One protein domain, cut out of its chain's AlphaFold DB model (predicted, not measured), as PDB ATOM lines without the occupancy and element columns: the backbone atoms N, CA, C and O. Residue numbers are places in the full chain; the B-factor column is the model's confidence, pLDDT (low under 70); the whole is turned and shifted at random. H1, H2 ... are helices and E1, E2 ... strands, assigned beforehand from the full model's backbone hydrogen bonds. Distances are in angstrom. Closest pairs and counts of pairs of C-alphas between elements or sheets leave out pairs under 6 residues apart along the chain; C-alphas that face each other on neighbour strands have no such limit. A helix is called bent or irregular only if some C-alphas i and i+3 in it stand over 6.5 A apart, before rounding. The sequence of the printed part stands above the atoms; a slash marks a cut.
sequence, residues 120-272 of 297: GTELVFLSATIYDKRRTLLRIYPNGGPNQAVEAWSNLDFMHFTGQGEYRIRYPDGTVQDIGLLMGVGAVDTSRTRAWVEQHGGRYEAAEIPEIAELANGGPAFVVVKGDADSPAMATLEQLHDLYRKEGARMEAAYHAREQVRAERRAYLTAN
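Overview. This is residues 120 to 272 of the 297 residues of an uncharacterized protein of Luteolibacter luteus (UniProt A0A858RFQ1). A twisted sheet of six strands curls round H3a, the first arm of a long bent helix; the second arm, H3b, turns off at 83 degrees, and residues 259 to 272, of which 259 to 271 belong to H3, stick out free. H2 lies beyond the end of E5, off the sheet, and residues 200 to 221, with no named element, lead back from it to E6. The printed part has 153 residues, with three named helices and six named strands in the order E1 E2 E3 H1 E4 E5 H2 E6 H3; the class is mixed, helices and strands. The mixed sheet runs E4 E5 E1 E2 E3 E6, with E5 and E1 parallel. The whole is only just compact, close to loose, with a radius of gyration of the C-alphas of 17.5 A and spans of 55 by 41 by 33 A.

Arrangement. E1, residues 121 to 131, E2, residues 135 to 142, and E3, residues 150 to 154, form a meander, each strand the antiparallel neighbour of the one before; N 127 and O 139 are 2.8 A apart, N 138 and O 152 2.8 A. E5, residues 176 to 188, is parallel to E1, with N 126 and O 182 2.8 A apart. The edge strand E4, residues 166 to 170, forms a hairpin with E5, with N 167 and O 179 2.9 A apart. The other edge strand, E6, residues 222 to 226, is antiparallel to E3, with N 153 and O 223 2.8 A apart. H3, residues 232 to 271, was assigned as one helix by its hydrogen bonds but is bent: C-alphas 246 and 249 are 8.0 A apart. Its arm H3a, residues 232 to 246, is on one face of the sheet, making two layers, a sheet with a helix on one face; its closest C-alphas to E2 are those of Ala 233 and Ile 140, 5.7 A apart. H1, residues 158 to 161, only grazes the sheet. The arm H3b, residues 249 to 271, is not on the sheet and touches H1 with residues 251 to 255 alone, the closest C-alphas being those of Glu 252 and His 160, 5.1 A apart. H2, residues 190 to 199, touches no helix. In H2, H3a and H3b every O i to N i+4 pair is within hydrogen-bond range; H1 is too short for one.

Along the chain. E1 begins at C-alpha 121, (159.054, 135.210, 182.670), and is 30.6 A long. E5 is 36.0 A, E2 22.1 A, H3a 21.1 A and H3b 33.1 A, ending at C-alpha 271, (170.852, 163.984, 152.061).

Size, cuts and confidence. The farthest C-alphas, of Asp 173 and Gly 201, are 58.6 A apart. The printed part has no cut, and the link from H2 to E6 is long, 22 residues. The pLDDT is under 70 at residue 120 and residues 215 to 220.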
ATOM      1  N   GLY A 120     155.529 133.816 184.952       68.44
ATOM      2  CA  GLY A 120     155.632 133.711 183.493       68.44
ATOM      3  C   GLY A 120     157.035 133.844 182.902       68.44
ATOM      4  O   GLY A 120     157.362 133.119 181.966       68.44
ATOM      5  N   THR A 121     157.851 134.778 183.401       77.25
ATOM      6  CA  THR A 121     159.054 135.210 182.670       77.25
ATOM      7  C   THR A 121     160.242 135.443 183.591       77.25
ATOM      8  O   THR A 121     160.210 136.335 184.439       77.25
ATOM      9  N   GLU A 122     161.314 134.678 183.397       87.00
ATOM     10  CA  GLU A 122     162.591 134.923 184.071       87.00
ATOM     11  C   GLU A 122     163.384 135.984 183.303       87.00
ATOM     12  O   GLU A 122     163.475 135.934 182.077       87.00
ATOM     13  N   LEU A 123     163.957 136.962 184.006       90.31
ATOM     14  CA  LEU A 123     164.751 138.018 183.379       90.31
ATOM     15  C   LEU A 123     166.238 137.694 183.470       90.31
ATOM     16  O   LEU A 123     166.791 137.532 184.556       90.31
ATOM     17  N   VAL A 124     166.910 137.693 182.323       93.06
ATOM     18  CA  VAL A 124     168.355 137.491 182.240       93.06
ATOM     19  C   VAL A 124     169.019 138.731 181.668       93.06
ATOM     20  O   VAL A 124     168.657 139.230 180.601       93.06
ATOM     21  N   PHE A 125     170.029 139.218 182.385       95.00
ATOM     22  CA  PHE A 125     170.828 140.354 181.958       95.00
ATOM     23  C   PHE A 125     172.104 139.839 181.299       95.00
ATOM     24  O   PHE A 125     172.864 139.069 181.888       95.00
ATOM     25  N   LEU A 126     172.344 140.275 180.068       95.19
ATOM     26  CA  LEU A 126     173.461 139.841 179.242       95.19
ATOM     27  C   LEU A 126     174.343 141.040 178.904       95.19
ATOM     28  O   LEU A 126     173.864 142.067 178.428       95.19
ATOM     29  N   SER A 127     175.649 140.902 179.092       96.12
ATOM     30  CA  SER A 127     176.640 141.814 178.527       96.12
ATOM     31  C   SER A 127     177.465 141.061 177.495       96.12
ATOM     32  O   SER A 127     178.108 140.069 177.829       96.12
ATOM     33  N   ALA A 128     177.435 141.520 176.246       96.81
ATOM     34  CA  ALA A 128     178.150 140.918 175.130       96.81
ATOM     35  C   ALA A 128     179.139 141.924 174.534       96.81
ATOM     36  O   ALA A 128     178.745 142.971 174.014       96.81
ATOM     37  N   THR A 129     180.430 141.601 174.596       96.94
ATOM     38  CA  THR A 129     181.497 142.365 173.939       96.94
ATOM     39  C   THR A 129     182.043 141.557 172.770       96.94
ATOM     40  O   THR A 129     182.717 140.550 172.975       96.94
ATOM     41  N   ILE A 130     181.746 141.989 171.547       95.44
ATOM     42  CA  ILE A 130     182.126 141.304 170.313       95.44
ATOM     43  C   ILE A 130     183.439 141.885 169.795       95.44
ATOM     44  O   ILE A 130     183.489 143.040 169.380       95.44
ATOM     45  N   TYR A 131     184.487 141.076 169.764       93.88
ATOM     46  CA  TYR A 131     185.793 141.426 169.217       93.88
ATOM     47  C   TYR A 131     185.863 141.045 167.742       93.88
ATOM     48  O   TYR A 131     185.673 139.879 167.378       93.88
ATOM     49  N   ASP A 132     186.114 142.045 166.894       89.75
ATOM     50  CA  ASP A 132     186.354 141.906 165.453       89.75
ATOM     51  C   ASP A 132     185.298 141.064 164.710       89.75
ATOM     52  O   ASP A 132     185.595 140.436 163.695       89.75
ATOM     53  N   LYS A 133     184.057 141.038 165.226       85.94
ATOM     54  CA  LYS A 133     182.929 140.218 164.731       85.94
ATOM     55  C   LYS A 133     183.206 138.709 164.682       85.94
ATOM     56  O   LYS A 133     182.627 137.996 163.869       85.94
ATOM     57  N   ARG A 134     184.134 138.213 165.504       85.38
ATOM     58  CA  ARG A 134     184.556 136.800 165.485       85.38
ATOM     59  C   ARG A 134     184.369 136.085 166.807       85.38
ATOM     60  O   ARG A 134     184.202 134.868 166.821       85.38
ATOM     61  N   ARG A 135     184.521 136.805 167.916       91.31
ATOM     62  CA  ARG A 135     184.530 136.226 169.260       91.31
ATOM     63  C   ARG A 135     183.803 137.159 170.204       91.31
ATOM     64  O   ARG A 135     184.024 138.366 170.164       91.31
ATOM     65  N   THR A 136     182.967 136.595 171.058       95.62
ATOM     66  CA  THR A 136     182.164 137.358 172.004       95.62
ATOM     67  C   THR A 136     182.563 136.998 173.421       95.62
ATOM     68  O   THR A 136     182.491 135.834 173.803       95.62
ATOM     69  N   LEU A 137     182.942 137.996 174.213       96.69
ATOM     70  CA  LEU A 137     183.009 137.865 175.662       96.69
ATOM     71  C   LEU A 137     181.618 138.133 176.237       96.69
ATOM     72  O   LEU A 137     181.077 139.231 176.076       96.69
ATOM     73  N   LEU A 138     181.051 137.128 176.893       96.56
ATOM     74  CA  LEU A 138     179.734 137.158 177.509       96.56
ATOM     75  C   LEU A 138     179.849 137.234 179.019       96.56
ATOM     76  O   LEU A 138     180.635 136.507 179.619       96.56
ATOM     77  N   ARG A 139     178.990 138.050 179.626       96.69
ATOM     78  CA  ARG A 139     178.669 137.995 181.052       96.69
ATOM     79  C   ARG A 139     177.168 137.850 181.213       96.69
ATOM     80  O   ARG A 139     176.415 138.666 180.680       96.69
ATOM     81  N   ILE A 140     176.754 136.816 181.928       96.56
ATOM     82  CA  ILE A 140     175.355 136.454 182.135       96.56
ATOM     83  C   ILE A 140     175.033 136.634 183.610       96.56
ATOM     84  O   ILE A 140     175.717 136.062 184.455       96.56
ATOM     85  N   TYR A 141     173.997 137.415 183.906       94.44
ATOM     86  CA  TYR A 141     173.529 137.719 185.255       94.44
ATOM     87  C   TYR A 141     172.059 137.292 185.390       94.44
ATOM     88  O   TYR A 141     171.159 138.034 184.968       94.44
ATOM     89  N   PRO A 142     171.789 136.104 185.956       88.25
ATOM     90  CA  PRO A 142     170.430 135.648 186.224       88.25
ATOM     91  C   PRO A 142     169.742 136.622 187.177       88.25
ATOM     92  O   PRO A 142     170.309 136.994 188.209       88.25
ATOM     93  N   ASN A 143     168.544 137.088 186.821       83.56
ATOM     94  CA  ASN A 143     167.752 138.026 187.621       83.56
ATOM     95  C   ASN A 143     168.506 139.314 188.027       83.56
ATOM     96  O   ASN A 143     168.176 139.959 189.020       83.56
ATOM     97  N   GLY A 144     169.542 139.693 187.266       78.25
ATOM     98  CA  GLY A 144     170.334 140.911 187.468       78.25
ATOM     99  C   GLY A 144     171.333 140.855 188.629       78.25
ATOM    100  O   GLY A 144     172.023 141.842 188.888       78.25
ATOM    101  N   GLY A 145     171.438 139.720 189.325       80.62
ATOM    102  CA  GLY A 145     172.363 139.534 190.440       80.62
ATOM    103  C   GLY A 145     173.777 139.136 189.982       80.62
ATOM    104  O   GLY A 145     173.922 138.347 189.052       80.62
ATOM    105  N   PRO A 146     174.850 139.625 190.638       84.88
ATOM    106  CA  PRO A 146     176.217 139.164 190.371       84.88
ATOM    107  C   PRO A 146     176.508 137.786 190.981       84.88
ATOM    108  O   PRO A 146     177.428 137.089 190.549       84.88
ATOM    109  N   ASN A 147     175.736 137.392 191.992       80.56
ATOM    110  CA  ASN A 147     175.807 136.068 192.589       80.56
ATOM    111  C   ASN A 147     175.231 135.093 191.560       80.56
ATOM    112  O   ASN A 147     174.102 135.294 191.137       80.56
ATOM    113  N   GLN A 148     175.990 134.067 191.166       87.62
ATOM    114  CA  GLN A 148     175.670 133.132 190.069       87.62
ATOM    115  C   GLN A 148     175.942 133.650 188.649       87.62
ATOM    116  O   GLN A 148     175.546 132.997 187.688       87.62
ATOM    117  N   ALA A 149     176.639 134.778 188.489       93.50
ATOM    118  CA  ALA A 149     177.031 135.224 187.160       93.50
ATOM    119  C   ALA A 149     178.079 134.293 186.522       93.50
ATOM    120  O   ALA A 149     179.011 133.834 187.191       93.50
ATOM    121  N   VAL A 150     177.956 134.079 185.211       96.38
ATOM    122  CA  VAL A 150     178.936 133.350 184.391       96.38
ATOM    123  C   VAL A 150     179.583 134.309 183.401       96.38
ATOM    124  O   VAL A 150     178.905 135.125 182.778       96.38
ATOM    125  N   GLU A 151     180.901 134.197 183.251       96.56
ATOM    126  CA  GLU A 151     181.678 134.852 182.201       96.56
ATOM    127  C   GLU A 151     182.266 133.789 181.276       96.56
ATOM    128  O   GLU A 151     182.943 132.860 181.729       96.56
ATOM    129  N   ALA A 152     182.005 133.919 179.978       95.88
ATOM    130  CA  ALA A 152     182.413 132.943 178.981       95.88
ATOM    131  C   ALA A 152     182.796 133.614 177.665       95.88
ATOM    132  O   ALA A 152     182.215 134.622 177.266       95.88
ATOM    133  N   TRP A 153     183.739 133.013 176.953       96.06
ATOM    134  CA  TRP A 153     183.971 133.321 175.553       96.06
ATOM    135  C   TRP A 153     183.072 132.462 174.680       96.06
ATOM    136  O   TRP A 153     182.979 131.264 174.903       96.06
ATOM    137  N   SER A 154     182.455 133.054 173.667       94.25
ATOM    138  CA  SER A 154     181.615 132.384 172.679       94.25
ATOM    139  C   SER A 154     182.124 132.681 171.266       94.25
ATOM    140  O   SER A 154     182.643 133.766 170.990       94.25
ATOM    141  N   ASN A 155     181.986 131.714 170.364       92.12
ATOM    142  CA  ASN A 155     182.278 131.883 168.939       92.12
ATOM    143  C   ASN A 155     181.112 132.517 168.153       92.12
ATOM    144  O   ASN A 155     181.259 132.776 166.962       92.12
ATOM    145  N   LEU A 156     179.968 132.761 168.800       91.88
ATOM    146  CA  LEU A 156     178.802 133.356 168.159       91.88
ATOM    147  C   LEU A 156     178.938 134.874 168.077       91.88
ATOM    148  O   LEU A 156     179.450 135.505 169.007       91.88
ATOM    149  N   ASP A 157     178.401 135.472 167.014       91.81
ATOM    150  CA  ASP A 157     178.208 136.921 166.946       91.81
ATOM    151  C   ASP A 157     176.901 137.308 167.653       91.81
ATOM    152  O   ASP A 157     175.794 137.158 167.127       91.81
ATOM    153  N   PHE A 158     177.025 137.833 168.872       94.19
ATOM    154  CA  PHE A 158     175.867 138.251 169.660       94.19
ATOM    155  C   PHE A 158     175.156 139.494 169.110       94.19
ATOM    156  O   PHE A 158     174.053 139.813 169.558       94.19
ATOM    157  N   MET A 159     175.699 140.159 168.082       93.94
ATOM    158  CA  MET A 159     174.943 141.170 167.341       93.94
ATOM    159  C   MET A 159     173.676 140.588 166.708       93.94
ATOM    160  O   MET A 159     172.679 141.301 166.577       93.94
ATOM    161  N   HIS A 160     173.656 139.296 166.378       93.38
ATOM    162  CA  HIS A 160     172.489 138.648 165.775       93.38
ATOM    163  C   HIS A 160     171.307 138.535 166.748       93.38
ATOM    164  O   HIS A 160     170.155 138.510 166.322       93.38
ATOM    165  N   PHE A 161     171.575 138.563 168.057       92.62
ATOM    166  CA  PHE A 161     170.551 138.581 169.103       92.62
ATOM    167  C   PHE A 161     169.933 139.970 169.307       92.62
ATOM    168  O   PHE A 161     168.938 140.107 170.013       92.62
ATOM    169  N   THR A 162     170.490 141.026 168.702       88.56
ATOM    170  CA  THR A 162     169.915 142.375 168.824       88.56
ATOM    171  C   THR A 162     168.486 142.387 168.279       88.56
ATOM    172  O   THR A 162     168.221 141.866 167.205       88.56
ATOM    173  N   GLY A 163     167.534 142.960 169.010       83.94
ATOM    174  CA  GLY A 163     166.121 142.936 168.611       83.94
ATOM    175  C   GLY A 163     165.367 141.651 168.966       83.94
ATOM    176  O   GLY A 163     164.161 141.614 168.749       83.94
ATOM    177  N   GLN A 164     166.032 140.649 169.552       87.25
ATOM    178  CA  GLN A 164     165.364 139.548 170.237       87.25
ATOM    179  C   GLN A 164     165.303 139.858 171.736       87.25
ATOM    180  O   GLN A 164     166.332 139.912 172.405       87.25
ATOM    181  N   GLY A 165     164.097 140.118 172.245       86.56
ATOM    182  CA  GLY A 165     163.871 140.472 173.651       86.56
ATOM    183  C   GLY A 165     163.477 139.295 174.538       86.56
ATOM    184  O   GLY A 165     163.468 139.438 175.753       86.56
ATOM    185  N   GLU A 166     163.148 138.145 173.951       91.44
ATOM    186  CA  GLU A 166     162.648 136.984 174.686       91.44
ATOM    187  C   GLU A 166     162.905 135.672 173.936       91.44
ATOM    188  O   GLU A 166     163.066 135.668 172.715       91.44
ATOM    189  N   TYR A 167     162.930 134.551 174.645       92.38
ATOM    190  CA  TYR A 167     162.857 133.216 174.053       92.38
ATOM    191  C   TYR A 167     162.126 132.264 174.994       92.38
ATOM    192  O   TYR A 167     162.006 132.528 176.188       92.38
ATOM    193  N   ARG A 168     161.629 131.156 174.452       92.88
ATOM    194  CA  ARG A 168     160.865 130.152 175.188       92.88
ATOM    195  C   ARG A 168     161.642 128.852 175.281       92.88
ATOM    196  O   ARG A 168     162.238 128.409 174.298       92.88
ATOM    197  N   ILE A 169     161.589 128.234 176.453       91.00
ATOM    198  CA  ILE A 169     162.147 126.914 176.732       91.00
ATOM    199  C   ILE A 169     160.993 125.961 177.002       91.00
ATOM    200  O   ILE A 169     160.106 126.262 177.801       91.00
ATOM    201  N   ARG A 170     161.028 124.790 176.370       90.44
ATOM    202  CA  ARG A 170     160.213 123.639 176.745       90.44
ATOM    203  C   ARG A 170     161.116 122.560 177.331       90.44
ATOM    204  O   ARG A 170     162.021 122.047 176.664       90.44
ATOM    205  N   TYR A 171     160.859 122.236 178.590       86.75
ATOM    206  CA  TYR A 171     161.562 121.203 179.334       86.75
ATOM    207  C   TYR A 171     161.006 119.804 179.006       86.75
ATOM    208  O   TYR A 171     159.868 119.681 178.543       86.75
ATOM    209  N   PRO A 172     161.779 118.725 179.247       86.06
ATOM    210  CA  PRO A 172     161.340 117.353 178.964       86.06
ATOM    211  C   PRO A 172     160.082 116.903 179.723       86.06
ATOM    212  O   PRO A 172     159.387 115.996 179.276       86.06
ATOM    213  N   ASP A 173     159.787 117.522 180.866       86.69
ATOM    214  CA  ASP A 173     158.584 117.282 181.673       86.69
ATOM    215  C   ASP A 173     157.328 117.987 181.116       86.69
ATOM    216  O   ASP A 173     156.235 117.831 181.660       86.69
ATOM    217  N   GLY A 174     157.469 118.740 180.019       85.81
ATOM    218  CA  GLY A 174     156.407 119.525 179.397       85.81
ATOM    219  C   GLY A 174     156.260 120.936 179.968       85.81
ATOM    220  O   GLY A 174     155.441 121.700 179.453       85.81
ATOM    221  N   THR A 175     157.052 121.306 180.978       86.56
ATOM    222  CA  THR A 175     157.057 122.658 181.538       86.56
ATOM    223  C   THR A 175     157.552 123.651 180.489       86.56
ATOM    224  O   THR A 175     158.520 123.395 179.769       86.56
ATOM    225  N   VAL A 176     156.878 124.797 180.390       88.12
ATOM    226  CA  VAL A 176     157.239 125.889 179.482       88.12
ATOM    227  C   VAL A 176     157.641 127.100 180.308       88.12
ATOM    228  O   VAL A 176     156.928 127.468 181.237       88.12
ATOM    229  N   GLN A 177     158.763 127.716 179.953       88.00
ATOM    230  CA  GLN A 177     159.272 128.914 180.609       88.00
ATOM    231  C   GLN A 177     159.640 129.963 179.561       88.00
ATOM    232  O   GLN A 177     160.366 129.660 178.611       88.00
ATOM    233  N   ASP A 178     159.157 131.191 179.748       90.06
ATOM    234  CA  ASP A 178     159.595 132.334 178.953       90.06
ATOM    235  C   ASP A 178     160.796 133.001 179.636       90.06
ATOM    236  O   ASP A 178     160.830 133.180 180.854       90.06
ATOM    237  N   ILE A 179     161.798 133.367 178.846       91.12
ATOM    238  CA  ILE A 179     162.994 134.068 179.303       91.12
ATOM    239  C   ILE A 179     163.043 135.424 178.615       91.12
ATOM    240  O   ILE A 179     163.163 135.501 177.394       91.12
ATOM    241  N   GLY A 180     162.982 136.497 179.396       91.81
ATOM    242  CA  GLY A 180     163.194 137.858 178.926       91.81
ATOM    243  C   GLY A 180     164.679 138.211 178.940       91.81
ATOM    244  O   GLY A 180     165.368 138.045 179.947       91.81
ATOM    245  N   LEU A 181     165.178 138.727 177.822       93.12
ATOM    246  CA  LEU A 181     166.566 139.124 177.638       93.12
ATOM    247  C   LEU A 181     166.715 140.640 177.727       93.12
ATOM    248  O   LEU A 181     166.222 141.379 176.873       93.12
ATOM    249  N   LEU A 182     167.489 141.103 178.708       93.44
ATOM    250  CA  LEU A 182     168.000 142.469 178.721       93.44
ATOM    251  C   LEU A 182     169.484 142.463 178.371       93.44
ATOM    252  O   LEU A 182     170.327 142.071 179.174       93.44
ATOM    253  N   MET A 183     169.811 142.913 177.163       94.25
ATOM    254  CA  MET A 183     171.155 142.756 176.617       94.25
ATOM    255  C   MET A 183     171.843 144.096 176.339       94.25
ATOM    256  O   MET A 183     171.344 144.928 175.582       94.25
ATOM    257  N   GLY A 184     173.035 144.273 176.905       94.44
ATOM    258  CA  GLY A 184     173.999 145.293 176.506       94.44
ATOM    259  C   GLY A 184     175.004 144.706 175.519       94.44
ATOM    260  O   GLY A 184     175.759 143.804 175.878       94.44
ATOM    261  N   VAL A 185     175.031 145.223 174.289       94.62
ATOM    262  CA  VAL A 185     175.914 144.735 173.219       94.62
ATOM    263  C   VAL A 185     176.888 145.824 172.786       94.62
ATOM    264  O   VAL A 185     176.475 146.945 172.488       94.62
ATOM    265  N   GLY A 186     178.175 145.490 172.706       93.50
ATOM    266  CA  GLY A 186     179.218 146.370 172.185       93.50
ATOM    267  C   GLY A 186     180.132 145.641 171.206       93.50
ATOM    268  O   GLY A 186     180.551 144.521 171.473       93.50
ATOM    269  N   ALA A 187     180.465 146.283 170.084       94.19
ATOM    270  CA  ALA A 187     181.510 145.806 169.180       94.19
ATOM    271  C   ALA A 187     182.828 146.538 169.447       94.19
ATOM    272  O   ALA A 187     182.858 147.766 169.551       94.19
ATOM    273  N   VAL A 188     183.913 145.776 169.500       93.44
ATOM    274  CA  VAL A 188     185.288 146.249 169.626       93.44
ATOM    275  C   VAL A 188     186.018 145.926 168.331       93.44
ATOM    276  O   VAL A 188     186.169 144.764 167.961       93.44
ATOM    277  N   ASP A 189     186.484 146.973 167.657       93.25
ATOM    278  CA  ASP A 189     187.481 146.873 166.591       93.25
ATOM    279  C   ASP A 189     188.858 146.979 167.248       93.25
ATOM    280  O   ASP A 189     189.251 148.054 167.724       93.25
ATOM    281  N   THR A 190     189.570 145.856 167.346       91.81
ATOM    282  CA  THR A 190     190.844 145.786 168.076       91.81
ATOM    283  C   THR A 190     191.924 146.624 167.407       91.81
ATOM    284  O   THR A 190     192.733 147.248 168.095       91.81
ATOM    285  N   SER A 191     191.904 146.711 166.075       92.38
ATOM    286  CA  SER A 191     192.871 147.484 165.294       92.38
ATOM    287  C   SER A 191     192.680 148.979 165.520       92.38
ATOM    288  O   SER A 191     193.634 149.695 165.830       92.38
ATOM    289  N   ARG A 192     191.431 149.449 165.448       92.88
ATOM    290  CA  ARG A 192     191.082 150.844 165.729       92.88
ATOM    291  C   ARG A 192     191.349 151.213 167.184       92.88
ATOM    292  O   ARG A 192     191.873 152.292 167.451       92.88
ATOM    293  N   THR A 193     191.001 150.327 168.116       91.94
ATOM    294  CA  THR A 193     191.218 150.552 169.553       91.94
ATOM    295  C   THR A 193     192.707 150.646 169.864       91.94
ATOM    296  O   THR A 193     193.127 151.591 170.529       91.94
ATOM    297  N   ARG A 194     193.522 149.735 169.319       93.25
ATOM    298  CA  ARG A 194     194.983 149.773 169.444       93.25
ATOM    299  C   ARG A 194     195.559 151.084 168.921       93.25
ATOM    300  O   ARG A 194     196.261 151.761 169.664       93.25
ATOM    301  N   ALA A 195     195.205 151.466 167.693       94.44
ATOM    302  CA  ALA A 195     195.689 152.701 167.080       94.44
ATOM    303  C   ALA A 195     195.344 153.938 167.924       94.44
ATOM    304  O   ALA A 195     196.183 154.814 168.115       94.44
ATOM    305  N   TRP A 196     194.126 153.995 168.476       94.31
ATOM    306  CA  TRP A 196     193.714 155.088 169.353       94.31
ATOM    307  C   TRP A 196     194.512 155.117 170.664       94.31
ATOM    308  O   TRP A 196     194.983 156.182 171.054       94.31
ATOM    309  N   VAL A 197     194.714 153.972 171.326       93.94
ATOM    310  CA  VAL A 197     195.490 153.894 172.579       93.94
ATOM    311  C   VAL A 197     196.951 154.298 172.356       93.94
ATOM    312  O   VAL A 197     197.483 155.110 173.113       93.94
ATOM    313  N   GLU A 198     197.579 153.795 171.292       94.69
ATOM    314  CA  GLU A 198     198.970 154.106 170.939       94.69
ATOM    315  C   GLU A 198     199.151 155.588 170.580       94.69
ATOM    316  O   GLU A 198     200.113 156.220 171.020       94.69
ATOM    317  N   GLN A 199     198.194 156.183 169.857       95.56
ATOM    318  CA  GLN A 199     198.202 157.615 169.539       95.56
ATOM    319  C   GLN A 199     198.193 158.500 170.797       95.56
ATOM    320  O   GLN A 199     198.730 159.607 170.772       95.56
ATOM    321  N   HIS A 200     197.609 158.023 171.898       95.75
ATOM    322  CA  HIS A 200     197.535 158.747 173.169       95.75
ATOM    323  C   HIS A 200     198.630 158.317 174.161       95.75
ATOM    324  O   HIS A 200     198.525 158.595 175.355       95.75
ATOM    325  N   GLY A 201     199.689 157.652 173.682       94.62
ATOM    326  CA  GLY A 201     200.845 157.256 174.493       94.62
ATOM    327  C   GLY A 201     200.579 156.095 175.454       94.62
ATOM    328  O   GLY A 201     201.392 155.840 176.340       94.62
ATOM    329  N   GLY A 202     199.451 155.400 175.301       94.62
ATOM    330  CA  GLY A 202     199.137 154.190 176.050       94.62
ATOM    331  C   GLY A 202     199.691 152.931 175.381       94.62
ATOM    332  O   GLY A 202     200.059 152.928 174.206       94.62
ATOM    333  N   ARG A 203     199.698 151.825 176.129       92.38
ATOM    334  CA  ARG A 203     199.951 150.481 175.600       92.38
ATOM    335  C   ARG A 203     198.630 149.731 175.520       92.38
ATOM    336  O   ARG A 203     197.943 149.595 176.526       92.38
ATOM    337  N   TYR A 204     198.279 149.245 174.334       90.56
ATOM    338  CA  TYR A 204     197.102 148.403 174.170       90.56
ATOM    339  C   TYR A 204     197.380 146.993 174.702       90.56
ATOM    340  O   TYR A 204     198.306 146.322 174.242       90.56
ATOM    341  N   GLU A 205     196.561 146.545 175.648       90.00
ATOM    342  CA  GLU A 205     196.544 145.168 176.133       90.00
ATOM    343  C   GLU A 205     195.416 144.422 175.423       90.00
ATOM    344  O   GLU A 205     194.236 144.737 175.583       90.00
ATOM    345  N   ALA A 206     195.790 143.473 174.565       85.69
ATOM    346  CA  ALA A 206     194.819 142.644 173.871       85.69
ATOM    347  C   ALA A 206     194.157 141.684 174.864       85.69
ATOM    348  O   ALA A 206     194.828 141.133 175.736       85.69
ATOM    349  N   ALA A 207     192.854 141.457 174.701       87.25
ATOM    350  CA  ALA A 207     192.166 140.419 175.453       87.25
ATOM    351  C   ALA A 207     192.762 139.042 175.112       87.25
ATOM    352  O   ALA A 207     193.020 138.742 173.944       87.25
ATOM    353  N   GLU A 208     192.953 138.200 176.125       87.19
ATOM    354  CA  GLU A 208     193.346 136.806 175.936       87.19
ATOM    355  C   GLU A 208     192.123 136.004 175.484       87.19
ATOM    356  O   GLU A 208     191.265 135.623 176.282       87.19
ATOM    357  N   ILE A 209     192.014 135.807 174.170       87.19
ATOM    358  CA  ILE A 209     190.917 135.064 173.554       87.19
ATOM    359  C   ILE A 209     191.328 133.587 173.457       87.19
ATOM    360  O   ILE A 209     192.292 133.287 172.748       87.19
ATOM    361  N   PRO A 210     190.625 132.658 174.128       86.31
ATOM    362  CA  PRO A 210     190.928 131.237 174.032       86.31
ATOM    363  C   PRO A 210     190.606 130.694 172.635       86.31
ATOM    364  O   PRO A 210     189.769 131.237 171.907       86.31
ATOM    365  N   GLU A 211     191.240 129.580 172.271       83.06
ATOM    366  CA  GLU A 211     190.797 128.793 171.122       83.06
ATOM    367  C   GLU A 211     189.454 128.130 171.449       83.06
ATOM    368  O   GLU A 211     189.293 127.482 172.482       83.06
ATOM    369  N   ILE A 212     188.473 128.316 170.567       82.44
ATOM    370  CA  ILE A 212     187.114 127.791 170.714       82.44
ATOM    371  C   ILE A 212     186.791 127.040 169.433       82.44
ATOM    372  O   ILE A 212     187.039 127.557 168.340       82.44
ATOM    373  N   ALA A 213     186.241 125.836 169.568       77.50
ATOM    374  CA  ALA A 213     185.789 125.059 168.427       77.50
ATOM    375  C   ALA A 213     184.712 125.827 167.646       77.50
ATOM    376  O   ALA A 213     183.875 126.517 168.226       77.50
ATOM    377  N   GLU A 214     184.723 125.705 166.322       75.69
ATOM    378  CA  GLU A 214     183.665 126.262 165.477       75.69
ATOM    379  C   GLU A 214     182.353 125.491 165.682       75.69
ATOM    380  O   GLU A 214     182.359 124.270 165.849       75.69
ATOM    381  N   LEU A 215     181.220 126.203 165.646       68.06
ATOM    382  CA  LEU A 215     179.892 125.640 165.930       68.06
ATOM    383  C   LEU A 215     179.550 124.445 165.018       68.06
ATOM    384  O   LEU A 215     178.923 123.485 165.457       68.06
ATOM    385  N   ALA A 216     180.019 124.481 163.766       64.69
ATOM    386  CA  ALA A 216     179.821 123.420 162.777       64.69
ATOM    387  C   ALA A 216     180.434 122.065 163.186       64.69
ATOM    388  O   ALA A 216     180.050 121.034 162.642       64.69
ATOM    389  N   ASN A 217     181.359 122.050 164.149       66.31
ATOM    390  CA  ASN A 217     182.054 120.841 164.585       66.31
ATOM    391  C   ASN A 217     181.326 120.094 165.719       66.31
ATOM    392  O   ASN A 217     181.882 119.149 166.272       66.31
ATOM    393  N   GLY A 218     180.114 120.519 166.102       58.41
ATOM    394  CA  GLY A 218     179.266 119.820 167.079       58.41
ATOM    395  C   GLY A 218     179.728 119.886 168.543       58.41
ATOM    396  O   GLY A 218     179.056 119.340 169.412       58.41
ATOM    397  N   GLY A 219     180.853 120.550 168.836       60.22
ATOM    398  CA  GLY A 219     181.323 120.820 170.200       60.22
ATOM    399  C   GLY A 219     180.706 122.086 170.814       60.22
ATOM    400  O   GLY A 219     180.087 122.879 170.099       60.22
ATOM    401  N   PRO A 220     180.886 122.318 172.133       63.62
ATOM    402  CA  PRO A 220     180.451 123.555 172.767       63.62
ATOM    403  C   PRO A 220     181.155 124.746 172.114       63.62
ATOM    404  O   PRO A 220     182.381 124.832 172.054       63.62
ATOM    405  N   ALA A 221     180.348 125.680 171.628       85.88
ATOM    406  CA  ALA A 221     180.760 126.893 170.930       85.88
ATOM    407  C   ALA A 221     181.327 127.974 171.876       85.88
ATOM    408  O   ALA A 221     181.294 129.172 171.573       85.88
ATOM    409  N   PHE A 222     181.801 127.568 173.058       92.19
ATOM    410  CA  PHE A 222     182.194 128.468 174.131       92.19
ATOM    411  C   PHE A 222     183.160 127.855 175.140       92.19
ATOM    412  O   PHE A 222     183.283 126.638 175.259       92.19
ATOM    413  N   VAL A 223     183.815 128.734 175.899       92.69
ATOM    414  CA  VAL A 223     184.722 128.411 177.003       92.69
ATOM    415  C   VAL A 223     184.367 129.293 178.198       92.69
ATOM    416  O   VAL A 223     184.411 130.518 178.101       92.69
ATOM    417  N   VAL A 224     184.020 128.677 179.328       93.75
ATOM    418  CA  VAL A 224     183.735 129.388 180.584       93.75
ATOM    419  C   VAL A 224     185.047 129.812 181.240       93.75
ATOM    420  O   VAL A 224     185.949 128.997 181.415       93.75
ATOM    421  N   VAL A 225     185.150 131.088 181.608       93.69
ATOM    422  CA  VAL A 225     186.331 131.670 182.272       93.69
ATOM    423  C   VAL A 225     186.066 131.910 183.755       93.69
ATOM    424  O   VAL A 225     186.982 131.846 184.575       93.69
ATOM    425  N   LYS A 226     184.811 132.181 184.123       94.31
ATOM    426  CA  LYS A 226     184.401 132.410 185.509       94.31
ATOM    427  C   LYS A 226     182.955 131.985 185.717       94.31
ATOM    428  O   LYS A 226     182.121 132.199 184.844       94.31
ATOM    429  N   GLY A 227     182.659 131.478 186.906       92.06
ATOM    430  CA  GLY A 227     181.312 131.098 187.320       92.06
ATOM    431  C   GLY A 227     181.244 129.642 187.757       92.06
ATOM    432  O   GLY A 227     182.249 128.932 187.740       92.06
ATOM    433  N   ASP A 228     180.055 129.236 188.180       88.56
ATOM    434  CA  ASP A 228     179.754 127.870 188.595       88.56
ATOM    435  C   ASP A 228     179.071 127.118 187.443       88.56
ATOM    436  O   ASP A 228     178.163 127.657 186.801       88.56
ATOM    437  N   ALA A 229     179.512 125.886 187.186       85.94
ATOM    438  CA  ALA A 229     178.959 125.028 186.143       85.94
ATOM    439  C   ALA A 229     177.500 124.645 186.430       85.94
ATOM    440  O   ALA A 229     176.729 124.448 185.495       85.94
ATOM    441  N   ASP A 230     177.104 124.618 187.704       87.56
ATOM    442  CA  ASP A 230     175.738 124.286 188.115       87.56
ATOM    443  C   ASP A 230     174.841 125.532 188.274       87.56
ATOM    444  O   ASP A 230     173.712 125.448 188.760       87.56
ATOM    445  N   SER A 231     175.322 126.716 187.874       90.31
ATOM    446  CA  SER A 231     174.551 127.957 187.993       90.31
ATOM    447  C   SER A 231     173.435 128.082 186.942       90.31
ATOM    448  O   SER A 231     173.594 127.631 185.803       90.31
ATOM    449  N   PRO A 232     172.341 128.810 187.247       90.12
ATOM    450  CA  PRO A 232     171.324 129.165 186.253       90.12
ATOM    451  C   PRO A 232     171.902 129.899 185.033       90.12
ATOM    452  O   PRO A 232     171.467 129.676 183.907       90.12
ATOM    453  N   ALA A 233     172.941 130.720 185.234       93.56
ATOM    454  CA  ALA A 233     173.626 131.421 184.150       93.56
ATOM    455  C   ALA A 233     174.274 130.465 183.143       93.56
ATOM    456  O   ALA A 233     174.302 130.757 181.946       93.56
ATOM    457  N   MET A 234     174.787 129.327 183.619       94.06
ATOM    458  CA  MET A 234     175.365 128.299 182.761       94.06
ATOM    459  C   MET A 234     174.286 127.641 181.891       94.06
ATOM    460  O   MET A 234     174.479 127.488 180.687       94.06
ATOM    461  N   ALA A 235     173.111 127.355 182.462       91.69
ATOM    462  CA  ALA A 235     171.968 126.868 181.688       91.69
ATOM    463  C   ALA A 235     171.527 127.889 180.624       91.69
ATOM    464  O   ALA A 235     171.315 127.514 179.471       91.69
ATOM    465  N   THR A 236     171.467 129.184 180.958       93.25
ATOM    466  CA  THR A 236     171.179 130.236 179.969       93.25
ATOM    467  C   THR A 236     172.222 130.269 178.848       93.25
ATOM    468  O   THR A 236     171.859 130.397 177.680       93.25
ATOM    469  N   LEU A 237     173.515 130.132 179.162       94.56
ATOM    470  CA  LEU A 237     174.576 130.105 178.148       94.56
ATOM    471  C   LEU A 237     174.352 128.984 177.124       94.56
ATOM    472  O   LEU A 237     174.417 129.230 175.919       94.56
ATOM    473  N   GLU A 238     174.056 127.777 177.606       92.38
ATOM    474  CA  GLU A 238     173.760 126.615 176.763       92.38
ATOM    475  C   GLU A 238     172.510 126.851 175.906       92.38
ATOM    476  O   GLU A 238     172.561 126.692 174.684       92.38
ATOM    477  N   GLN A 239     171.422 127.324 176.523       92.50
ATOM    478  CA  GLN A 239     170.156 127.619 175.845       92.50
ATOM    479  C   GLN A 239     170.320 128.650 174.727       92.50
ATOM    480  O   GLN A 239     169.741 128.484 173.657       92.50
ATOM    481  N   LEU A 240     171.122 129.699 174.933       93.44
ATOM    482  CA  LEU A 240     171.385 130.708 173.904       93.44
ATOM    483  C   LEU A 240     172.126 130.109 172.702       93.44
ATOM    484  O   LEU A 240     171.872 130.504 171.564       93.44
ATOM    485  N   HIS A 241     173.020 129.142 172.916       92.69
ATOM    486  CA  HIS A 241     173.697 128.459 171.807       92.69
ATOM    487  C   HIS A 241     172.818 127.424 171.126       92.69
ATOM    488  O   HIS A 241     172.912 127.285 169.909       92.69
ATOM    489  N   ASP A 242     171.961 126.725 171.868       90.56
ATOM    490  CA  ASP A 242     170.929 125.863 171.283       90.56
ATOM    491  C   ASP A 242     169.969 126.686 170.416       90.56
ATOM    492  O   ASP A 242     169.713 126.338 169.260       90.56
ATOM    493  N   LEU A 243     169.517 127.831 170.935       91.75
ATOM    494  CA  LEU A 243     168.679 128.774 170.209       91.75
ATOM    495  C   LEU A 243     169.360 129.235 168.925       91.75
ATOM    496  O   LEU A 243     168.748 129.205 167.864       91.75
ATOM    497  N   TYR A 244     170.634 129.615 168.998       91.50
ATOM    498  CA  TYR A 244     171.371 130.046 167.817       91.50
ATOM    499  C   TYR A 244     171.595 128.914 166.811       91.50
ATOM    500  O   TYR A 244     171.539 129.146 165.608       91.50
ATOM    501  N   ARG A 245     171.814 127.675 167.261       89.69
ATOM    502  CA  ARG A 245     171.897 126.525 166.347       89.69
ATOM    503  C   ARG A 245     170.600 126.330 165.565       89.69
ATOM    504  O   ARG A 245     170.658 126.014 164.382       89.69
ATOM    505  N   LYS A 246     169.452 126.557 166.206       89.69
ATOM    506  CA  LYS A 246     168.128 126.415 165.587       89.69
ATOM    507  C   LYS A 246     167.731 127.621 164.724       89.69
ATOM    508  O   LYS A 246     167.273 127.452 163.600       89.69
ATOM    509  N   GLU A 247     167.912 128.835 165.237       91.06
ATOM    510  CA  GLU A 247     167.351 130.078 164.682       91.06
ATOM    511  C   GLU A 247     168.410 131.038 164.117       91.06
ATOM    512  O   GLU A 247     168.065 132.071 163.538       91.06
ATOM    513  N   GLY A 248     169.700 130.722 164.254       90.19
ATOM    514  CA  GLY A 248     170.809 131.641 163.988       90.19
ATOM    515  C   GLY A 248     170.794 132.236 162.585       90.19
ATOM    516  O   GLY A 248     170.944 133.445 162.443       90.19
ATOM    517  N   ALA A 249     170.499 131.432 161.558       91.50
ATOM    518  CA  ALA A 249     170.395 131.920 160.181       91.50
ATOM    519  C   ALA A 249     169.271 132.962 160.006       91.50
ATOM    520  O   ALA A 249     169.438 133.962 159.305       91.50
ATOM    521  N   ARG A 250     168.126 132.764 160.673       92.25
ATOM    522  CA  ARG A 250     167.017 133.727 160.649       92.25
ATOM    523  C   ARG A 250     167.375 134.995 161.424       92.25
ATOM    524  O   ARG A 250     167.047 136.095 160.979       92.25
ATOM    525  N   MET A 251     168.052 134.850 162.560       92.62
ATOM    526  CA  MET A 251     168.509 135.968 163.390       92.62
ATOM    527  C   MET A 251     169.552 136.831 162.668       92.62
ATOM    528  O   MET A 251     169.436 138.057 162.664       92.62
ATOM    529  N   GLU A 252     170.513 136.202 161.992       92.94
ATOM    530  CA  GLU A 252     171.513 136.854 161.141       92.94
ATOM    531  C   GLU A 252     170.854 137.615 159.982       92.94
ATOM    532  O   GLU A 252     171.119 138.804 159.781       92.94
ATOM    533  N   ALA A 253     169.920 136.982 159.264       93.75
ATOM    534  CA  ALA A 253     169.178 137.641 158.190       93.75
ATOM    535  C   ALA A 253     168.396 138.867 158.699       93.75
ATOM    536  O   ALA A 253     168.440 139.940 158.088       93.75
ATOM    537  N   ALA A 254     167.724 138.742 159.847       92.75
ATOM    538  CA  ALA A 254     167.004 139.849 160.473       92.75
ATOM    539  C   ALA A 254     167.950 140.981 160.910       92.75
ATOM    540  O   ALA A 254     167.610 142.158 160.768       92.75
ATOM    541  N   TYR A 255     169.142 140.648 161.413       93.44
ATOM    542  CA  TYR A 255     170.180 141.623 161.745       93.44
ATOM    543  C   TYR A 255     170.634 142.414 160.519       93.44
ATOM    544  O   TYR A 255     170.597 143.646 160.540       93.44
ATOM    545  N   HIS A 256     170.978 141.734 159.427       94.62
ATOM    546  CA  HIS A 256     171.397 142.409 158.203       94.62
ATOM    547  C   HIS A 256     170.295 143.281 157.600       94.62
ATOM    548  O   HIS A 256     170.585 144.395 157.166       94.62
ATOM    549  N   ALA A 257     169.036 142.838 157.645       94.31
ATOM    550  CA  ALA A 257     167.905 143.658 157.217       94.31
ATOM    551  C   ALA A 257     167.788 144.952 158.047       94.31
ATOM    552  O   ALA A 257     167.624 146.038 157.488       94.31
ATOM    553  N   ARG A 258     167.942 144.875 159.379       93.88
ATOM    554  CA  ARG A 258     167.943 146.068 160.247       93.88
ATOM    555  C   ARG A 258     169.106 147.007 159.938       93.88
ATOM    556  O   ARG A 258     168.909 148.220 159.905       93.88
ATOM    557  N   GLU A 259     170.301 146.473 159.701       93.44
ATOM    558  CA  GLU A 259     171.473 147.290 159.368       93.44
ATOM    559  C   GLU A 259     171.341 147.966 157.997       93.44
ATOM    560  O   GLU A 259     171.729 149.127 157.860       93.44
ATOM    561  N   GLN A 260     170.731 147.301 157.010       94.81
ATOM    562  CA  GLN A 260     170.404 147.907 155.715       94.81
ATOM    563  C   GLN A 260     169.425 149.073 155.875       94.81
ATOM    564  O   GLN A 260     169.744 150.191 155.472       94.81
ATOM    565  N   VAL A 261     168.298 148.861 156.565       94.44
ATOM    566  CA  VAL A 261     167.315 149.926 156.844       94.44
ATOM    567  C   VAL A 261     167.960 151.085 157.609       94.44
ATOM    568  O   VAL A 261     167.718 152.256 157.310       94.44
ATOM    569  N   ARG A 262     168.833 150.788 158.579       92.75
ATOM    570  CA  ARG A 262     169.588 151.800 159.327       92.75
ATOM    571  C   ARG A 262     170.535 152.591 158.417       92.75
ATOM    572  O   ARG A 262     170.632 153.811 158.564       92.75
ATOM    573  N   ALA A 263     171.231 151.930 157.495       93.88
ATOM    574  CA  ALA A 263     172.128 152.578 156.543       93.88
ATOM    575  C   ALA A 263     171.362 153.468 155.551       93.88
ATOM    576  O   ALA A 263     171.748 154.621 155.349       93.88
ATOM    577  N   GLU A 264     170.250 152.980 155.003       95.25
ATOM    578  CA  GLU A 264     169.360 153.738 154.118       95.25
ATOM    579  C   GLU A 264     168.783 154.967 154.823       95.25
ATOM    580  O   GLU A 264     168.860 156.079 154.297       95.25
ATOM    581  N   ARG A 265     168.285 154.804 156.057       94.50
ATOM    582  CA  ARG A 265     167.776 155.917 156.867       94.50
ATOM    583  C   ARG A 265     168.862 156.952 157.141       94.50
ATOM    584  O   ARG A 265     168.612 158.147 156.998       94.50
ATOM    585  N   ARG A 266     170.080 156.515 157.478       94.06
ATOM    586  CA  ARG A 266     171.224 157.417 157.670       94.06
ATOM    587  C   ARG A 266     171.557 158.175 156.384       94.06
ATOM    588  O   ARG A 266     171.766 159.384 156.447       94.06
ATOM    589  N   ALA A 267     171.590 157.503 155.234       94.06
ATOM    590  CA  ALA A 267     171.854 158.147 153.947       94.06
ATOM    591  C   ALA A 267     170.762 159.171 153.605       94.06
ATOM    592  O   ALA A 267     171.073 160.304 153.237       94.06
ATOM    593  N   TYR A 268     169.495 158.813 153.827       95.00
ATOM    594  CA  TYR A 268     168.357 159.708 153.646       95.00
ATOM    595  C   TYR A 268     168.464 160.963 154.516       95.00
ATOM    596  O   TYR A 268     168.339 162.062 153.987       95.00
ATOM    597  N   LEU A 269     168.736 160.822 155.817       93.62
ATOM    598  CA  LEU A 269     168.877 161.954 156.745       93.62
ATOM    599  C   LEU A 269     170.129 162.794 156.466       93.62
ATOM    600  O   LEU A 269     170.150 163.986 156.751       93.62
ATOM    601  N   THR A 270     171.168 162.192 155.887       91.69
ATOM    602  CA  THR A 270     172.356 162.929 155.436       91.69
ATOM    603  C   THR A 270     172.025 163.806 154.228       91.69
ATOM    604  O   THR A 270     172.419 164.968 154.186       91.69
ATOM    605  N   ALA A 271     171.287 163.260 153.256       93.94
ATOM    606  CA  ALA A 271     170.852 163.984 152.061       93.94
ATOM    607  C   ALA A 271     169.719 164.985 152.350       93.94
ATOM    608  O   ALA A 271     169.610 166.005 151.675       93.94
ATOM    609  N   ASN A 272     168.901 164.706 153.368       93.38
ATOM    610  CA  ASN A 272     167.753 165.505 153.782       93.38
ATOM    611  C   ASN A 272     167.841 165.813 155.288       93.38
ATOM    612  O   ASN A 272     167.062 165.249 156.065       93.38
TER     613      ASN A 272